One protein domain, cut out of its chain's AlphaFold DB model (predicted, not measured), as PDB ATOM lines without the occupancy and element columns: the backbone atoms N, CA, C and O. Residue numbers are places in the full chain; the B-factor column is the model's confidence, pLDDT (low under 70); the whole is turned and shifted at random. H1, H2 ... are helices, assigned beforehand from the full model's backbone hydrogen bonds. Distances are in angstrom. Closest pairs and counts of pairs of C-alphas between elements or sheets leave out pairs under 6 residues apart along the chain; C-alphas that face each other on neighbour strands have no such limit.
ATOM      1  N   ALA A  72      -4.730  27.117 -37.981       79.56
ATOM      2  CA  ALA A  72      -3.332  26.684 -37.932       79.56
ATOM      3  C   ALA A  72      -2.334  27.760 -38.402       79.56
ATOM      4  O   ALA A  72      -1.246  27.867 -37.839       79.56
ATOM      5  N   PHE A  73      -2.696  28.569 -39.403       84.06
ATOM      6  CA  PHE A  73      -1.826  29.629 -39.916       84.06
ATOM      7  C   PHE A  73      -1.550  30.703 -38.858       84.06
ATOM      8  O   PHE A  73      -0.389  31.022 -38.596       84.06
ATOM      9  N   MET A  74      -2.591  31.213 -38.193       83.00
ATOM     10  CA  MET A  74      -2.414  32.218 -37.142       83.00
ATOM     11  C   MET A  74      -1.664  31.666 -35.931       83.00
ATOM     12  O   MET A  74      -0.814  32.365 -35.383       83.00
ATOM     13  N   ARG A  75      -1.860  30.391 -35.572       84.38
ATOM     14  CA  ARG A  75      -1.040  29.738 -34.536       84.38
ATOM     15  C   ARG A  75       0.457  29.810 -34.863       84.38
ATOM     16  O   ARG A  75       1.253  30.123 -33.981       84.38
ATOM     17  N   TRP A  76       0.854  29.611 -36.123       87.31
ATOM     18  CA  TRP A  76       2.248  29.799 -36.548       87.31
ATOM     19  C   TRP A  76       2.705  31.260 -36.477       87.31
ATOM     20  O   TRP A  76       3.812  31.520 -36.008       87.31
ATOM     21  N   VAL A  77       1.866  32.222 -36.880       89.31
ATOM     22  CA  VAL A  77       2.172  33.659 -36.729       89.31
ATOM     23  C   VAL A  77       2.443  34.005 -35.263       89.31
ATOM     24  O   VAL A  77       3.429  34.678 -34.964       89.31
ATOM     25  N   TYR A  78       1.632  33.487 -34.340       87.44
ATOM     26  CA  TYR A  78       1.803  33.687 -32.900       87.44
ATOM     27  C   TYR A  78       3.118  33.088 -32.394       87.44
ATOM     28  O   TYR A  78       3.832  33.741 -31.630       87.44
ATOM     29  N   VAL A  79       3.488  31.891 -32.865       88.31
ATOM     30  CA  VAL A  79       4.790  31.275 -32.559       88.31
ATOM     31  C   VAL A  79       5.939  32.176 -33.017       88.31
ATOM     32  O   VAL A  79       6.829  32.484 -32.222       88.31
ATOM     33  N   PHE A  80       5.922  32.651 -34.266       91.56
ATOM     34  CA  PHE A  80       6.979  33.527 -34.779       91.56
ATOM     35  C   PHE A  80       7.026  34.876 -34.061       91.56
ATOM     36  O   PHE A  80       8.115  35.371 -33.778       91.56
ATOM     37  N   MET A  81       5.874  35.450 -33.712       91.44
ATOM     38  CA  MET A  81       5.794  36.704 -32.966       91.44
ATOM     39  C   MET A  81       6.354  36.556 -31.545       91.44
ATOM     40  O   MET A  81       7.136  37.397 -31.100       91.44
ATOM     41  N   GLY A  82       6.037  35.454 -30.859       89.25
ATOM     42  CA  GLY A  82       6.609  35.131 -29.551       89.25
ATOM     43  C   GLY A  82       8.128  34.940 -29.607       89.25
ATOM     44  O   GLY A  82       8.862  35.523 -28.806       89.25
ATOM     45  N   LEU A  83       8.620  34.192 -30.602       89.81
ATOM     46  CA  LEU A  83      10.057  34.002 -30.828       89.81
ATOM     47  C   LEU A  83      10.768  35.319 -31.173       89.81
ATOM     48  O   LEU A  83      11.857  35.574 -30.658       89.81
ATOM     49  N   ALA A  84      10.155  36.175 -31.994       90.38
ATOM     50  CA  ALA A  84      10.693  37.487 -32.340       90.38
ATOM     51  C   ALA A  84      10.802  38.397 -31.108       90.38
ATOM     52  O   ALA A  84      11.835  39.038 -30.918       90.38
ATOM     53  N   GLY A  85       9.789  38.404 -30.234       89.88
ATOM     54  CA  GLY A  85       9.824  39.143 -28.971       89.88
ATOM     55  C   GLY A  85      10.957  38.677 -28.051       89.88
ATOM     56  O   GLY A  85      11.744  39.492 -27.564       89.88
ATOM     57  N   ALA A  86      11.104  37.360 -27.877       90.38
ATOM     58  CA  ALA A  86      12.195  36.783 -27.091       90.38
ATOM     59  C   ALA A  86      13.577  37.118 -27.683       90.38
ATOM     60  O   ALA A  86      14.501  37.496 -26.955       90.38
ATOM     61  N   PHE A  87      13.717  37.034 -29.011       89.00
ATOM     62  CA  PHE A  87      14.954  37.363 -29.716       89.00
ATOM     63  C   PHE A  87      15.310  38.847 -29.600       89.00
ATOM     64  O   PHE A  87      16.474  39.177 -29.359       89.00
ATOM     65  N   LEU A  88      14.327  39.744 -29.715       91.25
ATOM     66  CA  LEU A  88      14.514  41.184 -29.557       91.25
ATOM     67  C   LEU A  88      15.004  41.527 -28.149       91.25
ATOM     68  O   LEU A  88      15.932  42.318 -28.002       91.25
ATOM     69  N   PHE A  89      14.440  40.897 -27.115       89.56
ATOM     70  CA  PHE A  89      14.883  41.110 -25.738       89.56
ATOM     71  C   PHE A  89      16.319  40.615 -25.517       89.56
ATOM     72  O   PHE A  89      17.165  41.345 -24.994       89.56
ATOM     73  N   TYR A  90      16.626  39.397 -25.973       89.06
ATOM     74  CA  TYR A  90      17.961  38.814 -25.841       89.06
ATOM     75  C   TYR A  90      19.027  39.645 -26.571       89.06
ATOM     76  O   TYR A  90      20.041  40.042 -25.988       89.06
ATOM     77  N   THR A  91      18.789  39.947 -27.849       88.88
ATOM     78  CA  THR A  91      19.738  40.695 -28.684       88.88
ATOM     79  C   THR A  91      19.805  42.172 -28.324       88.88
ATOM     80  O   THR A  91      20.897  42.737 -28.341       88.88
ATOM     81  N   GLY A  92      18.690  42.789 -27.935       88.88
ATOM     82  CA  GLY A  92      18.640  44.173 -27.472       88.88
ATOM     83  C   GLY A  92      19.494  44.381 -26.224       88.88
ATOM     84  O   GLY A  92      20.340  45.278 -26.199       88.88
ATOM     85  N   ASN A  93      19.370  43.494 -25.232       90.19
ATOM     86  CA  ASN A  93      20.204  43.540 -24.029       90.19
ATOM     87  C   ASN A  93      21.686  43.319 -24.361       90.19
ATOM     88  O   ASN A  93      22.548  44.042 -23.859       90.19
ATOM     89  N   LEU A  94      21.992  42.367 -25.245       85.50
ATOM     90  CA  LEU A  94      23.355  42.099 -25.706       85.50
ATOM     91  C   LEU A  94      23.976  43.319 -26.413       85.50
ATOM     92  O   LEU A  94      25.100  43.722 -26.097       85.50
ATOM     93  N   LEU A  95      23.228  43.934 -27.332       86.69
ATOM     94  CA  LEU A  95      23.645  45.116 -28.081       86.69
ATOM     95  C   LEU A  95      23.819  46.323 -27.160       86.69
ATOM     96  O   LEU A  95      24.784  47.067 -27.319       86.69
ATOM     97  N   TRP A  96      22.935  46.512 -26.182       87.56
ATOM     98  CA  TRP A  96      23.042  47.598 -25.212       87.56
ATOM     99  C   TRP A  96      24.335  47.500 -24.391       87.56
ATOM    100  O   TRP A  96      25.065  48.490 -24.270       87.56
ATOM    101  N   VAL A  97      24.670  46.299 -23.897       85.38
ATOM    102  CA  VAL A  97      25.923  46.048 -23.162       85.38
ATOM    103  C   VAL A  97      27.139  46.375 -24.035       85.38
ATOM    104  O   VAL A  97      28.050  47.082 -23.598       85.38
ATOM    105  N   GLU A  98      27.144  45.920 -25.290       83.62
ATOM    106  CA  GLU A  98      28.269  46.132 -26.206       83.62
ATOM    107  C   GLU A  98      28.384  47.596 -26.673       83.62
ATOM    108  O   GLU A  98      29.484  48.145 -26.763       83.62
ATOM    109  N   THR A  99      27.263  48.278 -26.910       84.62
ATOM    110  CA  THR A  99      27.237  49.695 -27.313       84.62
ATOM    111  C   THR A  99      27.756  50.587 -26.188       84.62
ATOM    112  O   THR A  99      28.544  51.506 -26.429       84.62
ATOM    113  N   ARG A 100      27.391  50.281 -24.936       81.31
ATOM    114  CA  ARG A 100      27.909  50.974 -23.750       81.31
ATOM    115  C   ARG A 100      29.419  50.798 -23.608       81.31
ATOM    116  O   ARG A 100      30.121  51.792 -23.420       81.31
ATOM    117  N   ARG A 101      29.918  49.567 -23.773       79.94
ATOM    118  CA  ARG A 101      31.357  49.258 -23.797       79.94
ATOM    119  C   ARG A 101      32.082  50.075 -24.869       79.94
ATOM    120  O   ARG A 101      33.078  50.734 -24.577       79.94
ATOM    121  N   ARG A 102      31.574  50.073 -26.108       79.44
ATOM    122  CA  ARG A 102      32.157  50.838 -27.226       79.44
ATOM    123  C   ARG A 102      32.199  52.338 -26.937       79.44
ATOM    124  O   ARG A 102      33.206  52.978 -27.229       79.44
ATOM    125  N   LYS A 103      31.146  52.888 -26.325       79.94
ATOM    126  CA  LYS A 103      31.077  54.303 -25.931       79.94
ATOM    127  C   LYS A 103      32.102  54.654 -24.846       79.94
ATOM    128  O   LYS A 103      32.774  55.670 -24.975       79.94
ATOM    129  N   GLN A 104      32.267  53.815 -23.821       77.50
ATOM    130  CA  GLN A 104      33.285  54.015 -22.778       77.50
ATOM    131  C   GLN A 104      34.703  53.997 -23.357       77.50
ATOM    132  O   GLN A 104      35.483  54.904 -23.082       77.50
ATOM    133  N   ARG A 105      34.991  53.035 -24.247       75.62
ATOM    134  CA  ARG A 105      36.279  52.944 -24.949       75.62
ATOM    135  C   ARG A 105      36.552  54.165 -25.832       75.62
ATOM    136  O   ARG A 105      37.665  54.676 -25.833       75.62
ATOM    137  N   ARG A 106      35.548  54.647 -26.579       76.00
ATOM    138  CA  ARG A 106      35.678  55.841 -27.437       76.00
ATOM    139  C   ARG A 106      35.949  57.112 -26.628       76.00
ATOM    140  O   ARG A 106      36.659  57.984 -27.107       76.00
ATOM    141  N   ASN A 107      35.412  57.198 -25.416       75.12
ATOM    142  CA  ASN A 107      35.593  58.348 -24.533       75.12
ATOM    143  C   ASN A 107      36.908  58.294 -23.725       75.12
ATOM    144  O   ASN A 107      37.070  59.082 -22.800       75.12
ATOM    145  N   GLY A 108      37.823  57.361 -24.030       62.91
ATOM    146  CA  GLY A 108      39.124  57.242 -23.359       62.91
ATOM    147  C   GLY A 108      39.064  56.744 -21.909       62.91
ATOM    148  O   GLY A 108      40.089  56.715 -21.236       62.91
ATOM    149  N   GLY A 109      37.887  56.348 -21.414       63.28
ATOM    150  CA  GLY A 109      37.720  55.829 -20.057       63.28
ATOM    151  C   GLY A 109      38.083  54.346 -19.957       63.28
ATOM    152  O   GLY A 109      37.837  53.578 -20.892       63.28
ATOM    153  N   GLN A 110      38.618  53.921 -18.806       60.41
ATOM    154  CA  GLN A 110      38.752  52.498 -18.485       60.41
ATOM    155  C   GLN A 110      37.379  51.812 -18.598       60.41
ATOM    156  O   GLN A 110      36.356  52.356 -18.170       60.41
ATOM    157  N   VAL A 111      37.338  50.626 -19.211       64.50
ATOM    158  CA  VAL A 111      36.098  49.853 -19.380       64.50
ATOM    159  C   VAL A 111      35.716  49.238 -18.033       64.50
ATOM    160  O   VAL A 111      35.989  48.074 -17.755       64.50
ATOM    161  N   GLU A 112      35.084  50.028 -17.166       63.22
ATOM    162  CA  GLU A 112      34.540  49.522 -15.910       63.22
ATOM    163  C   GLU A 112      33.272  48.705 -16.161       63.22
ATOM    164  O   GLU A 112      32.199  49.231 -16.489       63.22
ATOM    165  N   GLN A 113      33.371  47.395 -15.944       66.00
ATOM    166  CA  GLN A 113      32.211  46.515 -15.941       66.00
ATOM    167  C   GLN A 113      31.458  46.631 -14.616       66.00
ATOM    168  O   GLN A 113      31.705  45.892 -13.662       66.00
ATOM    169  N   LYS A 114      30.494  47.556 -14.556       77.56
ATOM    170  CA  LYS A 114      29.607  47.682 -13.393       77.56
ATOM    171  C   LYS A 114      28.934  46.342 -13.087       77.56
ATOM    172  O   LYS A 114      28.364  45.709 -13.981       77.56
ATOM    173  N   ARG A 115      28.918  45.953 -11.805       79.06
ATOM    174  CA  ARG A 115      28.256  44.723 -11.326       79.06
ATOM    175  C   ARG A 115      26.811  44.622 -11.818       79.06
ATOM    176  O   ARG A 115      26.403  43.551 -12.247       79.06
ATOM    177  N   SER A 116      26.077  45.735 -11.865       82.38
ATOM    178  CA  SER A 116      24.706  45.780 -12.394       82.38
ATOM    179  C   SER A 116      24.600  45.354 -13.863       82.38
ATOM    180  O   SER A 116      23.674  44.640 -14.226       82.38
ATOM    181  N   THR A 117      25.571  45.721 -14.705       83.44
ATOM    182  CA  THR A 117      25.597  45.324 -16.124       83.44
ATOM    183  C   THR A 117      25.909  43.836 -16.276       83.44
ATOM    184  O   THR A 117      25.280  43.153 -17.082       83.44
ATOM    185  N   ARG A 118      26.815  43.301 -15.447       83.62
ATOM    186  CA  ARG A 118      27.113  41.861 -15.401       83.62
ATOM    187  C   ARG A 118      25.921  41.041 -14.895       83.62
ATOM    188  O   ARG A 118      25.642  39.984 -15.456       83.62
ATOM    189  N   LEU A 119      25.212  41.521 -13.870       88.00
ATOM    190  CA  LEU A 119      24.006  40.878 -13.336       88.00
ATOM    191  C   LEU A 119      22.878  40.868 -14.371       88.00
ATOM    192  O   LEU A 119      22.309  39.813 -14.620       88.00
ATOM    193  N   MET A 120      22.615  41.995 -15.036       90.50
ATOM    194  CA  MET A 120      21.608  42.081 -16.100       90.50
ATOM    195  C   MET A 120      21.920  41.133 -17.270       90.50
ATOM    196  O   MET A 120      21.037  40.417 -17.745       90.50
ATOM    197  N   ALA A 121      23.183  41.085 -17.708       88.75
ATOM    198  CA  ALA A 121      23.626  40.160 -18.750       88.75
ATOM    199  C   ALA A 121      23.448  38.694 -18.320       88.75
ATOM    200  O   ALA A 121      22.956  37.880 -19.097       88.75
ATOM    201  N   SER A 122      23.789  38.369 -17.068       90.12
ATOM    202  CA  SER A 122      23.634  37.015 -16.518       90.12
ATOM    203  C   SER A 122      22.163  36.613 -16.432       90.12
ATOM    204  O   SER A 122      21.805  35.526 -16.874       90.12
ATOM    205  N   ALA A 123      21.299  37.509 -15.950       92.31
ATOM    206  CA  ALA A 123      19.858  37.289 -15.880       92.31
ATOM    207  C   ALA A 123      19.254  37.059 -17.271       92.31
ATOM    208  O   ALA A 123      18.480  36.128 -17.453       92.31
ATOM    209  N   THR A 124      19.656  37.850 -18.270       92.81
ATOM    210  CA  THR A 124      19.169  37.700 -19.652       92.81
ATOM    211  C   THR A 124      19.504  36.315 -20.209       92.81
ATOM    212  O   THR A 124      18.639  35.635 -20.749       92.81
ATOM    213  N   VAL A 125      20.753  35.866 -20.045       92.75
ATOM    214  CA  VAL A 125      21.186  34.533 -20.490       92.75
ATOM    215  C   VAL A 125      20.443  33.429 -19.736       92.75
ATOM    216  O   VAL A 125      19.953  32.493 -20.365       92.75
ATOM    217  N   GLY A 126      20.356  33.549 -18.408       93.50
ATOM    218  CA  GLY A 126      19.703  32.574 -17.539       93.50
ATOM    219  C   GLY A 126      18.221  32.404 -17.855       93.50
ATOM    220  O   GLY A 126      17.763  31.279 -18.002       93.50
ATOM    221  N   VAL A 127      17.491  33.508 -18.026       94.62
ATOM    222  CA  VAL A 127      16.058  33.484 -18.346       94.62
ATOM    223  C   VAL A 127      15.829  32.905 -19.740       94.62
ATOM    224  O   VAL A 127      15.072  31.950 -19.877       94.62
ATOM    225  N   CYS A 128      16.511  33.414 -20.771       93.81
ATOM    226  CA  CYS A 128      16.271  32.968 -22.147       93.81
ATOM    227  C   CYS A 128      16.601  31.483 -22.343       93.81
ATOM    228  O   CYS A 128      15.759  30.719 -22.811       93.81
ATOM    229  N   TRP A 129      17.807  31.049 -21.968       94.50
ATOM    230  CA  TRP A 129      18.230  29.663 -22.190       94.50
ATOM    231  C   TRP A 129      17.682  28.701 -21.135       94.50
ATOM    232  O   TRP A 129      17.428  27.539 -21.450       94.50
ATOM    233  N   GLY A 130      17.427  29.185 -19.916       94.50
ATOM    234  CA  GLY A 130      16.744  28.427 -18.870       94.50
ATOM    235  C   GLY A 130      15.304  28.091 -19.241       94.50
ATOM    236  O   GLY A 130      14.896  26.951 -19.051       94.50
ATOM    237  N   SER A 131      14.555  29.023 -19.843       94.44
ATOM    238  CA  SER A 131      13.210  28.735 -20.361       94.44
ATOM    239  C   SER A 131      13.237  27.693 -21.480       94.44
ATOM    240  O   SER A 131      12.458  26.744 -21.446       94.44
ATOM    241  N   VAL A 132      14.169  27.809 -22.436       94.88
ATOM    242  CA  VAL A 132      14.311  26.841 -23.541       94.88
ATOM    243  C   VAL A 132      14.648  25.439 -23.024       94.88
ATOM    244  O   VAL A 132      14.073  24.461 -23.499       94.88
ATOM    245  N   ALA A 133      15.552  25.327 -22.047       95.31
ATOM    246  CA  ALA A 133      15.889  24.049 -21.427       95.31
ATOM    247  C   ALA A 133      14.742  23.501 -20.560       95.31
ATOM    248  O   ALA A 133      14.442  22.310 -20.612       95.31
ATOM    249  N   GLY A 134      14.074  24.370 -19.796       94.44
ATOM    250  CA  GLY A 134      12.950  24.012 -18.934       94.44
ATOM    251  C   GLY A 134      11.788  23.405 -19.714       94.44
ATOM    252  O   GLY A 134      11.236  22.401 -19.274       94.44
ATOM    253  N   ILE A 135      11.455  23.955 -20.890       93.06
ATOM    254  CA  ILE A 135      10.410  23.401 -21.772       93.06
ATOM    255  C   ILE A 135      10.757  21.961 -22.174       93.06
ATOM    256  O   ILE A 135       9.932  21.064 -22.015       93.06
ATOM    257  N   ALA A 136      11.989  21.711 -22.625       93.06
ATOM    258  CA  ALA A 136      12.411  20.377 -23.053       93.06
ATOM    259  C   ALA A 136      12.400  19.348 -21.909       93.06
ATOM    260  O   ALA A 136      11.966  18.207 -22.095       93.06
ATOM    261  N   ILE A 137      12.828  19.749 -20.706       92.75
ATOM    262  CA  ILE A 137      12.777  18.879 -19.524       92.75
ATOM    263  C   ILE A 137      11.333  18.623 -19.088       92.75
ATOM    264  O   ILE A 137      11.001  17.482 -18.785       92.75
ATOM    265  N   ALA A 138      10.460  19.633 -19.103       90.62
ATOM    266  CA  ALA A 138       9.045  19.467 -18.771       90.62
ATOM    267  C   ALA A 138       8.346  18.487 -19.731       90.62
ATOM    268  O   ALA A 138       7.638  17.586 -19.280       90.62
ATOM    269  N   MET A 139       8.614  18.597 -21.040       87.50
ATOM    270  CA  MET A 139       8.120  17.650 -22.048       87.50
ATOM    271  C   MET A 139       8.603  16.220 -21.774       87.50
ATOM    272  O   MET A 139       7.823  15.270 -21.825       87.50
ATOM    273  N   THR A 140       9.886  16.063 -21.453       87.75
ATOM    274  CA  THR A 140      10.496  14.755 -21.181       87.75
ATOM    275  C   THR A 140       9.970  14.145 -19.883       87.75
ATOM    276  O   THR A 140       9.610  12.969 -19.858       87.75
ATOM    277  N   ALA A 141       9.854  14.938 -18.816       85.44
ATOM    278  CA  ALA A 141       9.297  14.511 -17.537       85.44
ATOM    279  C   ALA A 141       7.845  14.029 -17.686       85.44
ATOM    280  O   ALA A 141       7.486  12.992 -17.127       85.44
ATOM    281  N   GLY A 142       7.046  14.720 -18.508       79.50
ATOM    282  CA  GLY A 142       5.676  14.318 -18.827       79.50
ATOM    283  C   GLY A 142       5.575  12.925 -19.461       79.50
ATOM    284  O   GLY A 142       4.658  12.176 -19.130       79.50
ATOM    285  N   LYS A 143       6.541  12.529 -20.305       77.69
ATOM    286  CA  LYS A 143       6.570  11.187 -20.923       77.69
ATOM    287  C   LYS A 143       6.849  10.060 -19.913       77.69
ATOM    288  O   LYS A 143       6.401   8.936 -20.132       77.69
ATOM    289  N   TRP A 144       7.583  10.332 -18.831       75.81
ATOM    290  CA  TRP A 144       8.034   9.304 -17.877       75.81
ATOM    291  C   TRP A 144       7.180   9.186 -16.616       75.81
ATOM    292  O   TRP A 144       7.005   8.083 -16.100       75.81
ATOM    293  N   LEU A 145       6.662  10.297 -16.093       69.00
ATOM    294  CA  LEU A 145       6.049  10.331 -14.761       69.00
ATOM    295  C   LEU A 145       4.512  10.242 -14.764       69.00
ATOM    296  O   LEU A 145       3.876  10.509 -13.749       69.00
ATOM    297  N   TYR A 146       3.904   9.768 -15.854       63.34
ATOM    298  CA  TYR A 146       2.450   9.559 -15.962       63.34
ATOM    299  C   TYR A 146       1.866   8.559 -14.926       63.34
ATOM    300  O   TYR A 146       0.654   8.417 -14.806       63.34
ATOM    301  N   ARG A 147       2.698   7.849 -14.147       59.19
ATOM    302  CA  ARG A 147       2.292   6.713 -13.294       59.19
ATOM    303  C   ARG A 147       2.038   7.032 -11.811       59.19
ATOM    304  O   ARG A 147       2.438   6.247 -10.957       59.19
ATOM    305  N   GLY A 148       1.335   8.122 -11.491       58.50
ATOM    306  CA  GLY A 148       0.711   8.260 -10.156       58.50
ATOM    307  C   GLY A 148       0.839   9.610  -9.451       58.50
ATOM    308  O   GLY A 148       0.356   9.742  -8.331       58.50
ATOM    309  N   VAL A 149       1.450  10.611 -10.083       63.78
ATOM    310  CA  VAL A 149       1.433  12.007  -9.615       63.78
ATOM    311  C   VAL A 149       0.576  12.804 -10.589       63.78
ATOM    312  O   VAL A 149       0.624  12.515 -11.785       63.78
ATOM    313  N   ASP A 150      -0.193  13.784 -10.103       69.00
ATOM    314  CA  ASP A 150      -0.921  14.714 -10.972       69.00
ATOM    315  C   ASP A 150       0.049  15.298 -12.024       69.00
ATOM    316  O   ASP A 150       0.974  16.041 -11.660       69.00
ATOM    317  N   PRO A 151      -0.120  14.951 -13.318       64.50
ATOM    318  CA  PRO A 151       0.803  15.368 -14.363       64.50
ATOM    319  C   PRO A 151       0.921  16.889 -14.440       64.50
ATOM    320  O   PRO A 151       2.001  17.387 -14.763       64.50
ATOM    321  N   ALA A 152      -0.158  17.611 -14.099       67.81
ATOM    322  CA  ALA A 152      -0.222  19.065 -14.153       67.81
ATOM    323  C   ALA A 152       0.772  19.736 -13.200       67.81
ATOM    324  O   ALA A 152       1.503  20.656 -13.569       67.81
ATOM    325  N   SER A 153       0.843  19.222 -11.979       76.75
ATOM    326  CA  SER A 153       1.739  19.741 -10.952       76.75
ATOM    327  C   SER A 153       3.207  19.456 -11.286       76.75
ATOM    328  O   SER A 153       4.080  20.307 -11.112       76.75
ATOM    329  N   LEU A 154       3.504  18.267 -11.802       78.94
ATOM    330  CA  LEU A 154       4.879  17.809 -11.954       78.94
ATOM    331  C   LEU A 154       5.650  18.494 -13.091       78.94
ATOM    332  O   LEU A 154       6.804  18.878 -12.882       78.94
ATOM    333  N   TYR A 155       5.061  18.648 -14.285       83.06
ATOM    334  CA  TYR A 155       5.776  19.325 -15.379       83.06
ATOM    335  C   TYR A 155       6.101  20.773 -14.995       83.06
ATOM    336  O   TYR A 155       7.145  21.300 -15.384       83.06
ATOM    337  N   LEU A 156       5.226  21.399 -14.200       87.62
ATOM    338  CA  LEU A 156       5.375  22.769 -13.734       87.62
ATOM    339  C   LEU A 156       6.554  22.881 -12.761       87.62
ATOM    340  O   LEU A 156       7.409  23.753 -12.926       87.62
ATOM    341  N   TRP A 157       6.657  21.953 -11.803       90.00
ATOM    342  CA  TRP A 157       7.810  21.854 -10.906       90.00
ATOM    343  C   TRP A 157       9.112  21.587 -11.661       90.00
ATOM    344  O   TRP A 157      10.110  22.256 -11.396       90.00
ATOM    345  N   ALA A 158       9.107  20.664 -12.627       90.56
ATOM    346  CA  ALA A 158      10.277  20.371 -13.452       90.56
ATOM    347  C   ALA A 158      10.741  21.611 -14.235       90.56
ATOM    348  O   ALA A 158      11.930  21.936 -14.231       90.56
ATOM    349  N   TYR A 159       9.802  22.342 -14.843       93.19
ATOM    350  CA  TYR A 159      10.087  23.592 -15.542       93.19
ATOM    351  C   TYR A 159      10.697  24.640 -14.604       93.19
ATOM    352  O   TYR A 159      11.792  25.136 -14.873       93.19
ATOM    353  N   TYR A 160      10.024  24.966 -13.494       94.56
ATOM    354  CA  TYR A 160      10.479  26.022 -12.589       94.56
ATOM    355  C   TYR A 160      11.801  25.682 -11.911       94.56
ATOM    356  O   TYR A 160      12.638  26.567 -11.746       94.56
ATOM    357  N   PHE A 161      12.024  24.414 -11.564       95.00
ATOM    358  CA  PHE A 161      13.288  23.973 -10.992       95.00
ATOM    359  C   PHE A 161      14.444  24.201 -11.969       95.00
ATOM    360  O   PHE A 161      15.432  24.845 -11.616       95.00
ATOM    361  N   VAL A 162      14.304  23.744 -13.218       95.75
ATOM    362  CA  VAL A 162      15.330  23.932 -14.254       95.75
ATOM    363  C   VAL A 162      15.533  25.411 -14.568       95.75
ATOM    364  O   VAL A 162      16.671  25.865 -14.682       95.75
ATOM    365  N   PHE A 163      14.448  26.178 -14.663       96.44
ATOM    366  CA  PHE A 163      14.490  27.612 -14.919       96.44
ATOM    367  C   PHE A 163      15.243  28.370 -13.816       96.44
ATOM    368  O   PHE A 163      16.196  29.096 -14.102       96.44
ATOM    369  N   LEU A 164      14.871  28.173 -12.547       96.56
ATOM    370  CA  LEU A 164      15.513  28.840 -11.412       96.56
ATOM    371  C   LEU A 164      16.964  28.384 -11.236       96.56
ATOM    372  O   LEU A 164      17.833  29.215 -10.969       96.56
ATOM    373  N   ALA A 165      17.251  27.095 -11.446       96.44
ATOM    374  CA  ALA A 165      18.613  26.576 -11.429       96.44
ATOM    375  C   ALA A 165      19.471  27.213 -12.531       96.44
ATOM    376  O   ALA A 165      20.591  27.638 -12.256       96.44
ATOM    377  N   ALA A 166      18.947  27.358 -13.752       95.75
ATOM    378  CA  ALA A 166      19.645  28.010 -14.859       95.75
ATOM    379  C   ALA A 166      19.910  29.499 -14.585       95.75
ATOM    380  O   ALA A 166      21.010  29.995 -14.839       95.75
ATOM    381  N   VAL A 167      18.933  30.209 -14.014       95.38
ATOM    382  CA  VAL A 167      19.084  31.612 -13.604       95.38
ATOM    383  C   VAL A 167      20.144  31.749 -12.506       95.38
ATOM    384  O   VAL A 167      21.065  32.558 -12.638       95.38
ATOM    385  N   GLY A 168      20.079  30.923 -11.456       94.88
ATOM    386  CA  GLY A 168      21.078  30.891 -10.385       94.88
ATOM    387  C   GLY A 168      22.480  30.570 -10.909       94.88
ATOM    388  O   GLY A 168      23.447  31.269 -10.596       94.88
ATOM    389  N   TRP A 169      22.584  29.577 -11.792       94.19
ATOM    390  CA  TRP A 169      23.829  29.194 -12.450       94.19
ATOM    391  C   TRP A 169      24.431  30.342 -13.263       94.19
ATOM    392  O   TRP A 169      25.641  30.590 -13.204       94.19
ATOM    393  N   ALA A 170      23.587  31.101 -13.969       93.06
ATOM    394  CA  ALA A 170      24.031  32.253 -14.736       93.06
ATOM    395  C   ALA A 170      24.655  33.343 -13.856       93.06
ATOM    396  O   ALA A 170      25.682  33.912 -14.238       93.06
ATOM    397  N   PHE A 171      24.095  33.591 -12.669       92.56
ATOM    398  CA  PHE A 171      24.658  34.544 -11.711       92.56
ATOM    399  C   PHE A 171      26.002  34.087 -11.125       92.56
ATOM    400  O   PHE A 171      26.918  34.907 -11.004       92.56
ATOM    401  N   VAL A 172      26.147  32.794 -10.813       91.50
ATOM    402  CA  VAL A 172      27.375  32.232 -10.224       91.50
ATOM    403  C   VAL A 172      28.525  32.207 -11.234       91.50
ATOM    404  O   VAL A 172      29.617  32.702 -10.950       91.50
ATOM    405  N   ARG A 173      28.303  31.669 -12.442       86.62
ATOM    406  CA  ARG A 173      29.365  31.506 -13.457       86.62
ATOM    407  C   ARG A 173      29.697  32.799 -14.198       86.62
ATOM    408  O   ARG A 173      30.802  32.941 -14.726       86.62
ATOM    409  N   GLY A 174      28.768  33.751 -14.214       84.94
ATOM    410  CA  GLY A 174      28.860  34.963 -15.015       84.94
ATOM    411  C   GLY A 174      28.445  34.747 -16.474       84.94
ATOM    412  O   GLY A 174      28.421  33.617 -16.963       84.94
ATOM    413  N   PRO A 175      28.153  35.843 -17.192       84.50
ATOM    414  CA  PRO A 175      27.337  35.822 -18.408       84.50
ATOM    415  C   PRO A 175      28.010  35.151 -19.612       84.50
ATOM    416  O   PRO A 175      27.325  34.545 -20.430       84.50
ATOM    417  N   GLY A 176      29.341  35.220 -19.729       83.19
ATOM    418  CA  GLY A 176      30.082  34.557 -20.808       83.19
ATOM    419  C   GLY A 176      30.057  33.029 -20.702       83.19
ATOM    420  O   GLY A 176      29.609  32.346 -21.622       83.19
ATOM    421  N   ARG A 177      30.507  32.481 -19.561       86.31
ATOM    422  CA  ARG A 177      30.547  31.021 -19.337       86.31
ATOM    423  C   ARG A 177      29.154  30.416 -19.289       86.31
ATOM    424  O   ARG A 177      28.923  29.394 -19.929       86.31
ATOM    425  N   SER A 178      28.231  31.067 -18.581       89.38
ATOM    426  CA  SER A 178      26.868  30.560 -18.457       89.38
ATOM    427  C   SER A 178      26.141  30.510 -19.794       89.38
ATOM    428  O   SER A 178      25.369  29.586 -20.001       89.38
ATOM    429  N   ALA A 179      26.424  31.419 -20.735       90.31
ATOM    430  CA  ALA A 179      25.831  31.349 -22.068       90.31
ATOM    431  C   ALA A 179      26.207  30.053 -22.789       90.31
ATOM    432  O   ALA A 179      25.336  29.372 -23.314       90.31
ATOM    433  N   VAL A 180      27.484  29.671 -22.771       91.75
ATOM    434  CA  VAL A 180      27.936  28.426 -23.411       91.75
ATOM    435  C   VAL A 180      27.319  27.207 -22.726       91.75
ATOM    436  O   VAL A 180      26.788  26.326 -23.399       91.75
ATOM    437  N   GLU A 181      27.378  27.170 -21.396       93.12
ATOM    438  CA  GLU A 181      26.916  26.034 -20.595       93.12
ATOM    439  C   GLU A 181      25.399  25.848 -20.689       93.12
ATOM    440  O   GLU A 181      24.940  24.725 -20.876       93.12
ATOM    441  N   LEU A 182      24.619  26.931 -20.634       93.75
ATOM    442  CA  LEU A 182      23.160  26.870 -20.708       93.75
ATOM    443  C   LEU A 182      22.654  26.580 -22.122       93.75
ATOM    444  O   LEU A 182      21.690  25.835 -22.256       93.75
ATOM    445  N   ILE A 183      23.306  27.092 -23.175       93.88
ATOM    446  CA  ILE A 183      22.962  26.707 -24.555       93.88
ATOM    447  C   ILE A 183      23.269  25.219 -24.774       93.88
ATOM    448  O   ILE A 183      22.460  24.503 -25.361       93.88
ATOM    449  N   ALA A 184      24.414  24.731 -24.280       95.06
ATOM    450  CA  ALA A 184      24.762  23.315 -24.376       95.06
ATOM    451  C   ALA A 184      23.771  22.439 -23.596       95.06
ATOM    452  O   ALA A 184      23.280  21.447 -24.129       95.06
ATOM    453  N   PHE A 185      23.436  22.835 -22.366       96.25
ATOM    454  CA  PHE A 185      22.443  22.154 -21.543       96.25
ATOM    455  C   PHE A 185      21.065  22.139 -22.210       96.25
ATOM    456  O   PHE A 185      20.444  21.084 -22.272       96.25
ATOM    457  N   ALA A 186      20.621  23.263 -22.780       95.44
ATOM    458  CA  ALA A 186      19.390  23.323 -23.560       95.44
ATOM    459  C   ALA A 186      19.437  22.348 -24.746       95.44
ATOM    460  O   ALA A 186      18.494  21.591 -24.947       95.44
ATOM    461  N   GLY A 187      20.547  22.295 -25.487       94.88
ATOM    462  CA  GLY A 187      20.723  21.344 -26.586       94.88
ATOM    463  C   GLY A 187      20.600  19.884 -26.139       94.88
ATOM    464  O   GLY A 187      19.853  19.120 -26.744       94.88
ATOM    465  N   VAL A 188      21.265  19.507 -25.041       95.56
ATOM    466  CA  VAL A 188      21.145  18.159 -24.458       95.56
ATOM    467  C   VAL A 188      19.717  17.884 -23.987       95.56
ATOM    468  O   VAL A 188      19.178  16.826 -24.298       95.56
ATOM    469  N   ALA A 189      19.080  18.831 -23.295       94.75
ATOM    470  CA  ALA A 189      17.703  18.701 -22.828       94.75
ATOM    471  C   ALA A 189      16.737  18.450 -23.995       94.75
ATOM    472  O   ALA A 189      15.912  17.544 -23.924       94.75
ATOM    473  N   TRP A 190      16.879  19.171 -25.106       95.19
ATOM    474  CA  TRP A 190      16.069  18.947 -26.305       95.19
ATOM    475  C   TRP A 190      16.307  17.572 -26.940       95.19
ATOM    476  O   TRP A 190      15.352  16.950 -27.393       95.19
ATOM    477  N   LEU A 191      17.535  17.042 -26.900       94.19
ATOM    478  CA  LEU A 191      17.833  15.679 -27.361       94.19
ATOM    479  C   LEU A 191      17.260  14.584 -26.454       94.19
ATOM    480  O   LEU A 191      17.074  13.458 -26.919       94.19
ATOM    481  N   THR A 192      16.941  14.885 -25.191       91.25
ATOM    482  CA  THR A 192      16.280  13.895 -24.329       91.25
ATOM    483  C   THR A 192      14.896  13.522 -24.862       91.25
ATOM    484  O   THR A 192      14.531  12.353 -24.811       91.25
ATOM    485  N   VAL A 193      14.176  14.451 -25.501       89.12
ATOM    486  CA  VAL A 193      12.838  14.207 -26.068       89.12
ATOM    487  C   VAL A 193      12.833  13.066 -27.107       89.12
ATOM    488  O   VAL A 193      12.131  12.079 -26.864       89.12
ATOM    489  N   PRO A 194      13.622  13.094 -28.203       89.44
ATOM    490  CA  PRO A 194      13.706  11.969 -29.136       89.44
ATOM    491  C   PRO A 194      14.434  10.755 -28.539       89.44
ATOM    492  O   PRO A 194      14.111   9.621 -28.889       89.44
ATOM    493  N   ALA A 195      15.373  10.948 -27.603       88.19
ATOM    494  CA  ALA A 195      16.038   9.827 -26.936       88.19
ATOM    495  C   ALA A 195      15.049   8.972 -26.131       88.19
ATOM    496  O   ALA A 195      15.160   7.750 -26.131       88.19
ATOM    497  N   THR A 196      14.045   9.587 -25.495       84.38
ATOM    498  CA  THR A 196      12.989   8.830 -24.806       84.38
ATOM    499  C   THR A 196      12.145   7.996 -25.759       84.38
ATOM    500  O   THR A 196      11.841   6.851 -25.436       84.38
ATOM    501  N   ALA A 197      11.821   8.521 -26.943       81.75
ATOM    502  CA  ALA A 197      11.099   7.770 -27.964       81.75
ATOM    503  C   ALA A 197      11.933   6.585 -28.484       81.75
ATOM    504  O   ALA A 197      11.424   5.472 -28.601       81.75
ATOM    505  N   LEU A 198      13.235   6.798 -28.712       83.50
ATOM    506  CA  LEU A 198      14.162   5.741 -29.118       83.50
ATOM    507  C   LEU A 198      14.317   4.657 -28.039       83.50
ATOM    508  O   LEU A 198      14.282   3.472 -28.356       83.50
ATOM    509  N   LEU A 199      14.463   5.041 -26.767       82.50
ATOM    510  CA  LEU A 199      14.553   4.095 -25.650       82.50
ATOM    511  C   LEU A 199      13.282   3.262 -25.511       82.50
ATOM    512  O   LEU A 199      13.367   2.054 -25.313       82.50
ATOM    513  N   ALA A 200      12.119   3.893 -25.654       78.06
ATOM    514  CA  ALA A 200      10.843   3.201 -25.612       78.06
ATOM    515  C   ALA A 200      10.709   2.196 -26.773       78.06
ATOM    516  O   ALA A 200      10.258   1.074 -26.559       78.06
ATOM    517  N   TYR A 201      11.188   2.547 -27.974       77.31
ATOM    518  CA  TYR A 201      11.242   1.629 -29.117       77.31
ATOM    519  C   TYR A 201      12.182   0.431 -28.886       77.31
ATOM    520  O   TYR A 201      11.831  -0.700 -29.215       77.31
ATOM    521  N   LEU A 202      13.367   0.660 -28.307       82.69
ATOM    522  CA  LEU A 202      14.362  -0.392 -28.052       82.69
ATOM    523  C   LEU A 202      13.991  -1.299 -26.869       82.69
ATOM    524  O   LEU A 202      14.356  -2.472 -26.861       82.69
ATOM    525  N   PHE A 203      13.263  -0.771 -25.882       80.94
ATOM    526  CA  PHE A 203      12.843  -1.494 -24.684       80.94
ATOM    527  C   PHE A 203      11.323  -1.377 -24.481       80.94
ATOM    528  O   PHE A 203      10.879  -0.606 -23.629       80.94
ATOM    529  N   PRO A 204      10.510  -2.191 -25.182       71.19
ATOM    530  CA  PRO A 204       9.044  -2.130 -25.106       71.19
ATOM    531  C   PRO A 204       8.461  -2.382 -23.706       71.19
ATOM    532  O   PRO A 204       7.309  -2.061 -23.441       71.19
ATOM    533  N   ALA A 205       9.252  -2.962 -22.796       69.81
ATOM    534  CA  ALA A 205       8.883  -3.169 -21.398       69.81
ATOM    535  C   ALA A 205       8.977  -1.890 -20.538       69.81
ATOM    536  O   ALA A 205       8.546  -1.896 -19.382       69.81
ATOM    537  N   MET A 206       9.556  -0.799 -21.056       65.44
ATOM    538  CA  MET A 206       9.678   0.455 -20.315       65.44
ATOM    539  C   MET A 206       8.329   1.187 -20.191       65.44
ATOM    540  O   MET A 206       7.498   1.131 -21.093       65.44
ATOM    541  N   PRO A 207       8.114   1.951 -19.102       60.72
ATOM    542  CA  PRO A 207       6.910   2.764 -18.895       60.72
ATOM    543  C   PRO A 207       6.659   3.861 -19.933       60.72
ATOM    544  O   PRO A 207       5.598   4.483 -19.898       60.72
ATOM    545  N   ALA A 208       7.657   4.172 -20.762       60.44
ATOM    546  CA  ALA A 208       7.649   5.337 -21.627       60.44
ATOM    547  C   ALA A 208       6.583   5.185 -22.719       60.44
ATOM    548  O   ALA A 208       6.591   4.233 -23.497       60.44
ATOM    549  N   TRP A 209       5.659   6.145 -22.771       62.22
ATOM    550  CA  TRP A 209       4.635   6.198 -23.808       62.22
ATOM    551  C   TRP A 209       5.281   6.397 -25.183       62.22
ATOM    552  O   TRP A 209       5.787   7.477 -25.493       62.22
ATOM    553  N   ILE A 210       5.227   5.364 -26.025       60.22
ATOM    554  CA  ILE A 210       5.500   5.496 -27.457       60.22
ATOM    555  C   ILE A 210       4.256   6.102 -28.095       60.22
ATOM    556  O   ILE A 210       3.192   5.487 -28.092       60.22
ATOM    557  N   GLN A 211       4.389   7.294 -28.670       62.91
ATOM    558  CA  GLN A 211       3.359   7.844 -29.542       62.91
ATOM    559  C   GLN A 211       3.826   7.737 -30.994       62.91
ATOM    560  O   GLN A 211       4.708   8.469 -31.425       62.91
ATOM    561  N   THR A 212       3.237   6.811 -31.752       65.25
ATOM    562  CA  THR A 212       3.544   6.586 -33.178       65.25
ATOM    563  C   THR A 212       2.734   7.481 -34.118       65.25
ATOM    564  O   THR A 212       2.862   7.381 -35.338       65.25
ATOM    565  N   ALA A 213       1.885   8.356 -33.575       73.00
ATOM    566  CA  ALA A 213       1.085   9.272 -34.372       73.00
ATOM    567  C   ALA A 213       1.973  10.318 -35.091       73.00
ATOM    568  O   ALA A 213       3.009  10.723 -34.554       73.00
ATOM    569  N   PRO A 214       1.561  10.821 -36.275       73.12
ATOM    570  CA  PRO A 214       2.362  11.768 -37.060       73.12
ATOM    571  C   PRO A 214       2.738  13.054 -36.309       73.12
ATOM    572  O   PRO A 214       3.838  13.572 -36.482       73.12
ATOM    573  N   GLY A 215       1.843  13.566 -35.454       77.81
ATOM    574  CA  GLY A 215       2.078  14.785 -34.667       77.81
ATOM    575  C   GLY A 215       3.229  14.639 -33.659       77.81
ATOM    576  O   GLY A 215       4.208  15.376 -33.753       77.81
ATOM    577  N   PRO A 216       3.164  13.676 -32.726       79.12
ATOM    578  CA  PRO A 216       4.255  13.367 -31.799       79.12
ATOM    579  C   PRO A 216       5.595  13.064 -32.484       79.12
ATOM    580  O   PRO A 216       6.631  13.534 -32.023       79.12
ATOM    581  N   LEU A 217       5.585  12.370 -33.628       81.75
ATOM    582  CA  LEU A 217       6.800  12.142 -34.418       81.75
ATOM    583  C   LEU A 217       7.398  13.448 -34.968       81.75
ATOM    584  O   LEU A 217       8.617  13.623 -34.955       81.75
ATOM    585  N   ALA A 218       6.564  14.396 -35.411       85.69
ATOM    586  CA  ALA A 218       7.029  15.722 -35.820       85.69
ATOM    587  C   ALA A 218       7.622  16.517 -34.642       85.69
ATOM    588  O   ALA A 218       8.602  17.245 -34.817       85.69
ATOM    589  N   VAL A 219       7.083  16.351 -33.431       86.12
ATOM    590  CA  VAL A 219       7.658  16.930 -32.204       86.12
ATOM    591  C   VAL A 219       9.035  16.334 -31.912       86.12
ATOM    592  O   VAL A 219       9.977  17.079 -31.661       86.12
ATOM    593  N   ASP A 220       9.198  15.015 -32.013       87.44
ATOM    594  CA  ASP A 220      10.497  14.373 -31.788       87.44
ATOM    595  C   ASP A 220      11.524  14.786 -32.865       87.44
ATOM    596  O   ASP A 220      12.685  15.068 -32.550       87.44
ATOM    597  N   GLY A 221      11.097  14.906 -34.128       90.19
ATOM    598  CA  GLY A 221      11.940  15.376 -35.231       90.19
ATOM    599  C   GLY A 221      12.368  16.840 -35.086       90.19
ATOM    600  O   GLY A 221      13.549  17.162 -35.240       90.19
ATOM    601  N   THR A 222      11.441  17.734 -34.731       91.44
ATOM    602  CA  THR A 222      11.777  19.140 -34.449       91.44
ATOM    603  C   THR A 222      12.678  19.260 -33.223       91.44
ATOM    604  O   THR A 222      13.618  20.054 -33.244       91.44
ATOM    605  N   ALA A 223      12.472  18.425 -32.200       92.75
ATOM    606  CA  ALA A 223      13.310  18.410 -31.011       92.75
ATOM    607  C   ALA A 223      14.745  17.945 -31.290       92.75
ATOM    608  O   ALA A 223      15.697  18.539 -30.781       92.75
ATOM    609  N   LEU A 224      14.912  16.943 -32.157       94.31
ATOM    610  CA  LEU A 224      16.221  16.504 -32.635       94.31
ATOM    611  C   LEU A 224      16.957  17.638 -33.363       94.31
ATOM    612  O   LEU A 224      18.107  17.940 -33.038       94.31
ATOM    613  N   VAL A 225      16.287  18.293 -34.317       95.69
ATOM    614  CA  VAL A 225      16.864  19.412 -35.078       95.69
ATOM    615  C   VAL A 225      17.227  20.570 -34.147       95.69
ATOM    616  O   VAL A 225      18.348  21.075 -34.210       95.69
ATOM    617  N   ALA A 226      16.326  20.957 -33.240       93.81
ATOM    618  CA  ALA A 226      16.570  22.011 -32.259       93.81
ATOM    619  C   ALA A 226      17.765  21.676 -31.355       93.81
ATOM    620  O   ALA A 226      18.661  22.505 -31.197       93.81
ATOM    621  N   GLY A 227      17.832  20.452 -30.826       94.25
ATOM    622  CA  GLY A 227      18.936  19.990 -29.988       94.25
ATOM    623  C   GLY A 227      20.292  20.079 -30.693       94.25
ATOM    624  O   GLY A 227      21.241  20.646 -30.150       94.25
ATOM    625  N   VAL A 228      20.378  19.604 -31.941       95.38
ATOM    626  CA  VAL A 228      21.612  19.674 -32.746       95.38
ATOM    627  C   VAL A 228      22.014  21.121 -33.042       95.38
ATOM    628  O   VAL A 228      23.184  21.481 -32.876       95.38
ATOM    629  N   LEU A 229      21.065  21.972 -33.442       95.81
ATOM    630  CA  LEU A 229      21.331  23.385 -33.726       95.81
ATOM    631  C   LEU A 229      21.790  24.146 -32.475       95.81
ATOM    632  O   LEU A 229      22.714  24.955 -32.564       95.81
ATOM    633  N   LEU A 230      21.199  23.863 -31.311       94.75
ATOM    634  CA  LEU A 230      21.604  24.450 -30.033       94.75
ATOM    635  C   LEU A 230      23.012  24.008 -29.634       94.75
ATOM    636  O   LEU A 230      23.827  24.847 -29.257       94.75
ATOM    637  N   LEU A 231      23.358  22.728 -29.781       94.62
ATOM    638  CA  LEU A 231      24.723  22.261 -29.524       94.62
ATOM    639  C   LEU A 231      25.736  22.916 -30.470       94.62
ATOM    640  O   LEU A 231      26.807  23.346 -30.034       94.62
ATOM    641  N   GLU A 232      25.403  23.066 -31.753       93.56
ATOM    642  CA  GLU A 232      26.258  23.784 -32.699       93.56
ATOM    643  C   GLU A 232      26.404  25.265 -32.329       93.56
ATOM    644  O   GLU A 232      27.508  25.823 -32.359       93.56
ATOM    645  N   MET A 233      25.313  25.899 -31.903       92.88
ATOM    646  CA  MET A 233      25.326  27.260 -31.388       92.88
ATOM    647  C   MET A 233      26.198  27.374 -30.131       92.88
ATOM    648  O   MET A 233      26.978  28.324 -30.032       92.88
ATOM    649  N   ALA A 234      26.152  26.406 -29.214       92.56
ATOM    650  CA  ALA A 234      27.025  26.359 -28.043       92.56
ATOM    651  C   ALA A 234      28.502  26.281 -28.450       92.56
ATOM    652  O   ALA A 234      29.312  27.062 -27.950       92.56
ATOM    653  N   ARG A 235      28.858  25.425 -29.422       90.62
ATOM    654  CA  ARG A 235      30.236  25.319 -29.946       90.62
ATOM    655  C   ARG A 235      30.725  26.635 -30.548       90.62
ATOM    656  O   ARG A 235      31.842  27.075 -30.265       90.62
ATOM    657  N   ARG A 236      29.901  27.292 -31.369       89.81
ATOM    658  CA  ARG A 236      30.235  28.595 -31.976       89.81
ATOM    659  C   ARG A 236      30.352  29.698 -30.928       89.81
ATOM    660  O   ARG A 236      31.254  30.532 -31.013       89.81
ATOM    661  N   THR A 237      29.473  29.680 -29.930       87.38
ATOM    662  CA  THR A 237      29.470  30.645 -28.826       87.38
ATOM    663  C   THR A 237      30.704  30.456 -27.950       87.38
ATOM    664  O   THR A 237      31.371  31.441 -27.658       87.38
ATOM    665  N   ALA A 238      31.096  29.215 -27.644       86.69
ATOM    666  CA  ALA A 238      32.327  28.901 -26.920       86.69
ATOM    667  C   ALA A 238      33.555  29.492 -27.618       86.69
ATOM    668  O   ALA A 238      34.336  30.209 -26.996       86.69
ATOM    669  N   LYS A 239      33.691  29.280 -28.935       84.69
ATOM    670  CA  LYS A 239      34.804  29.854 -29.705       84.69
ATOM    671  C   LYS A 239      34.872  31.377 -29.553       84.69
ATOM    672  O   LYS A 239      35.949  31.898 -29.285       84.69
ATOM    673  N   ARG A 240      33.733  32.073 -29.652       82.94
ATOM    674  CA  ARG A 240      33.645  33.541 -29.522       82.94
ATOM    675  C   ARG A 240      33.899  34.044 -28.098       82.94
ATOM    676  O   ARG A 240      34.547  35.067 -27.926       82.94
ATOM    677  N   VAL A 241      33.392  33.337 -27.093       82.88
ATOM    678  CA  VAL A 241      33.482  33.702 -25.670       82.88
ATOM    679  C   VAL A 241      34.893  33.484 -25.110       82.88
ATOM    680  O   VAL A 241      35.368  34.292 -24.309       82.88
ATOM    681  N   PHE A 242      35.588  32.428 -25.542       77.12
ATOM    682  CA  PHE A 242      36.939  32.108 -25.064       77.12
ATOM    683  C   PHE A 242      38.066  32.783 -25.861       77.12
ATOM    684  O   PHE A 242      39.134  32.986 -25.296       77.12
ATOM    685  N   HIS A 243      37.836  33.173 -27.123       74.31
ATOM    686  CA  HIS A 243      38.830  33.875 -27.962       74.31
ATOM    687  C   HIS A 243      38.473  35.346 -28.240       74.31
ATOM    688  O   HIS A 243      39.101  35.992 -29.075       74.31
ATOM    689  N   GLY A 244      37.428  35.872 -27.597       67.38
ATOM    690  CA  GLY A 244      37.010  37.265 -27.743       67.38
ATOM    691  C   GLY A 244      37.896  38.241 -26.962       67.38
ATOM    692  O   GLY A 244      38.765  37.842 -26.193       67.38
TER     693      GLY A 244
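What this domain is: This is residues 72 to 244 of the 269 residues of an uncharacterized protein of Alcanivorax sp (UniProt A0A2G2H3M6). Five long helices run back and forth in an elongated pack: H2 and H4 lie side by side in the middle, H3 packs along H2 on one side of that pair, and on the other side H1 packs on H2 and H5 on H4. H2, H3 and H4 make an up-and-down bundle, each running against the one before it, while the first part of H1, residues 72 to 85, sticks out free. The printed part has 173 residues with five named helices, H1 to H5 in order, and no named strand; its class is all helix. It is only just loose, close to compact, with a radius of gyration of the C-alphas of 19.0 A, and spans 67 by 36 by 30 A.

How they stand to each other: Start with H1, residues 72 to 106, which touches H2, residues 115 to 144, with its residues 86 to 97 alone. Their closest C-alphas, of Tyr 90 and Thr 124, are 6.4 A apart, and this hairpin has a shallow tilt of 27 degrees. Next, H3, residues 151 to 173, touches H2 in a second hairpin; look at the closest C-alphas, Gly 126 and Val 167, 4.1 A apart. H4, residues 175 to 202, touches H2 the same way at a shallow tilt of 4 degrees, with the closest C-alphas, of Ala 133 and Ala 186, at 4.2 A. H3 and H4, also a hairpin, touch through residues 166 to 170 and 178 to 182 alone, closest at the C-alphas of Ala 170 and Ser 178, 5.0 A. Last, H5, residues 214 to 242, touches H4 opposite ways, a hairpin at 29 degrees, with the C-alphas of Gly 187 and Gly 227 closest at 4.1 A. H1 and H5 are apart, and H2 and H5 are only just apart, closest 8.2 A. Each O i to N i+4 pair is within hydrogen-bond range in H1 and H5, against 25 of 26 in H2, 18 of 19 in H3 and 20 of 24 in H4.

Where its parts are: Find C-alpha 72 at (-3.332, 26.684, -37.932); from there H1 runs 49.8 A to C-alpha 106 at (35.678, 55.841, -27.437). H2 spans 41.3 A with a kink of 28 degrees near residue 132, and H3 spans 32.8 A. H4 spans 39.7 A with a kink of 34 degrees near residue 194. H5 runs 41.9 A to C-alpha 242 at (36.939, 32.108, -25.064).

The domain as a whole: The C-alphas farthest apart, of Gly 108 and Ala 205, are 67.6 A from each other. The printed part has no cut; the link from H4 to H5, 11 residues, is long, and that from H3 to H4 is tight. The mean pLDDT of the printed part is 84.8; look for values under 70 at residues 108 to 113, 145 to 152, 205 to 212 and 244.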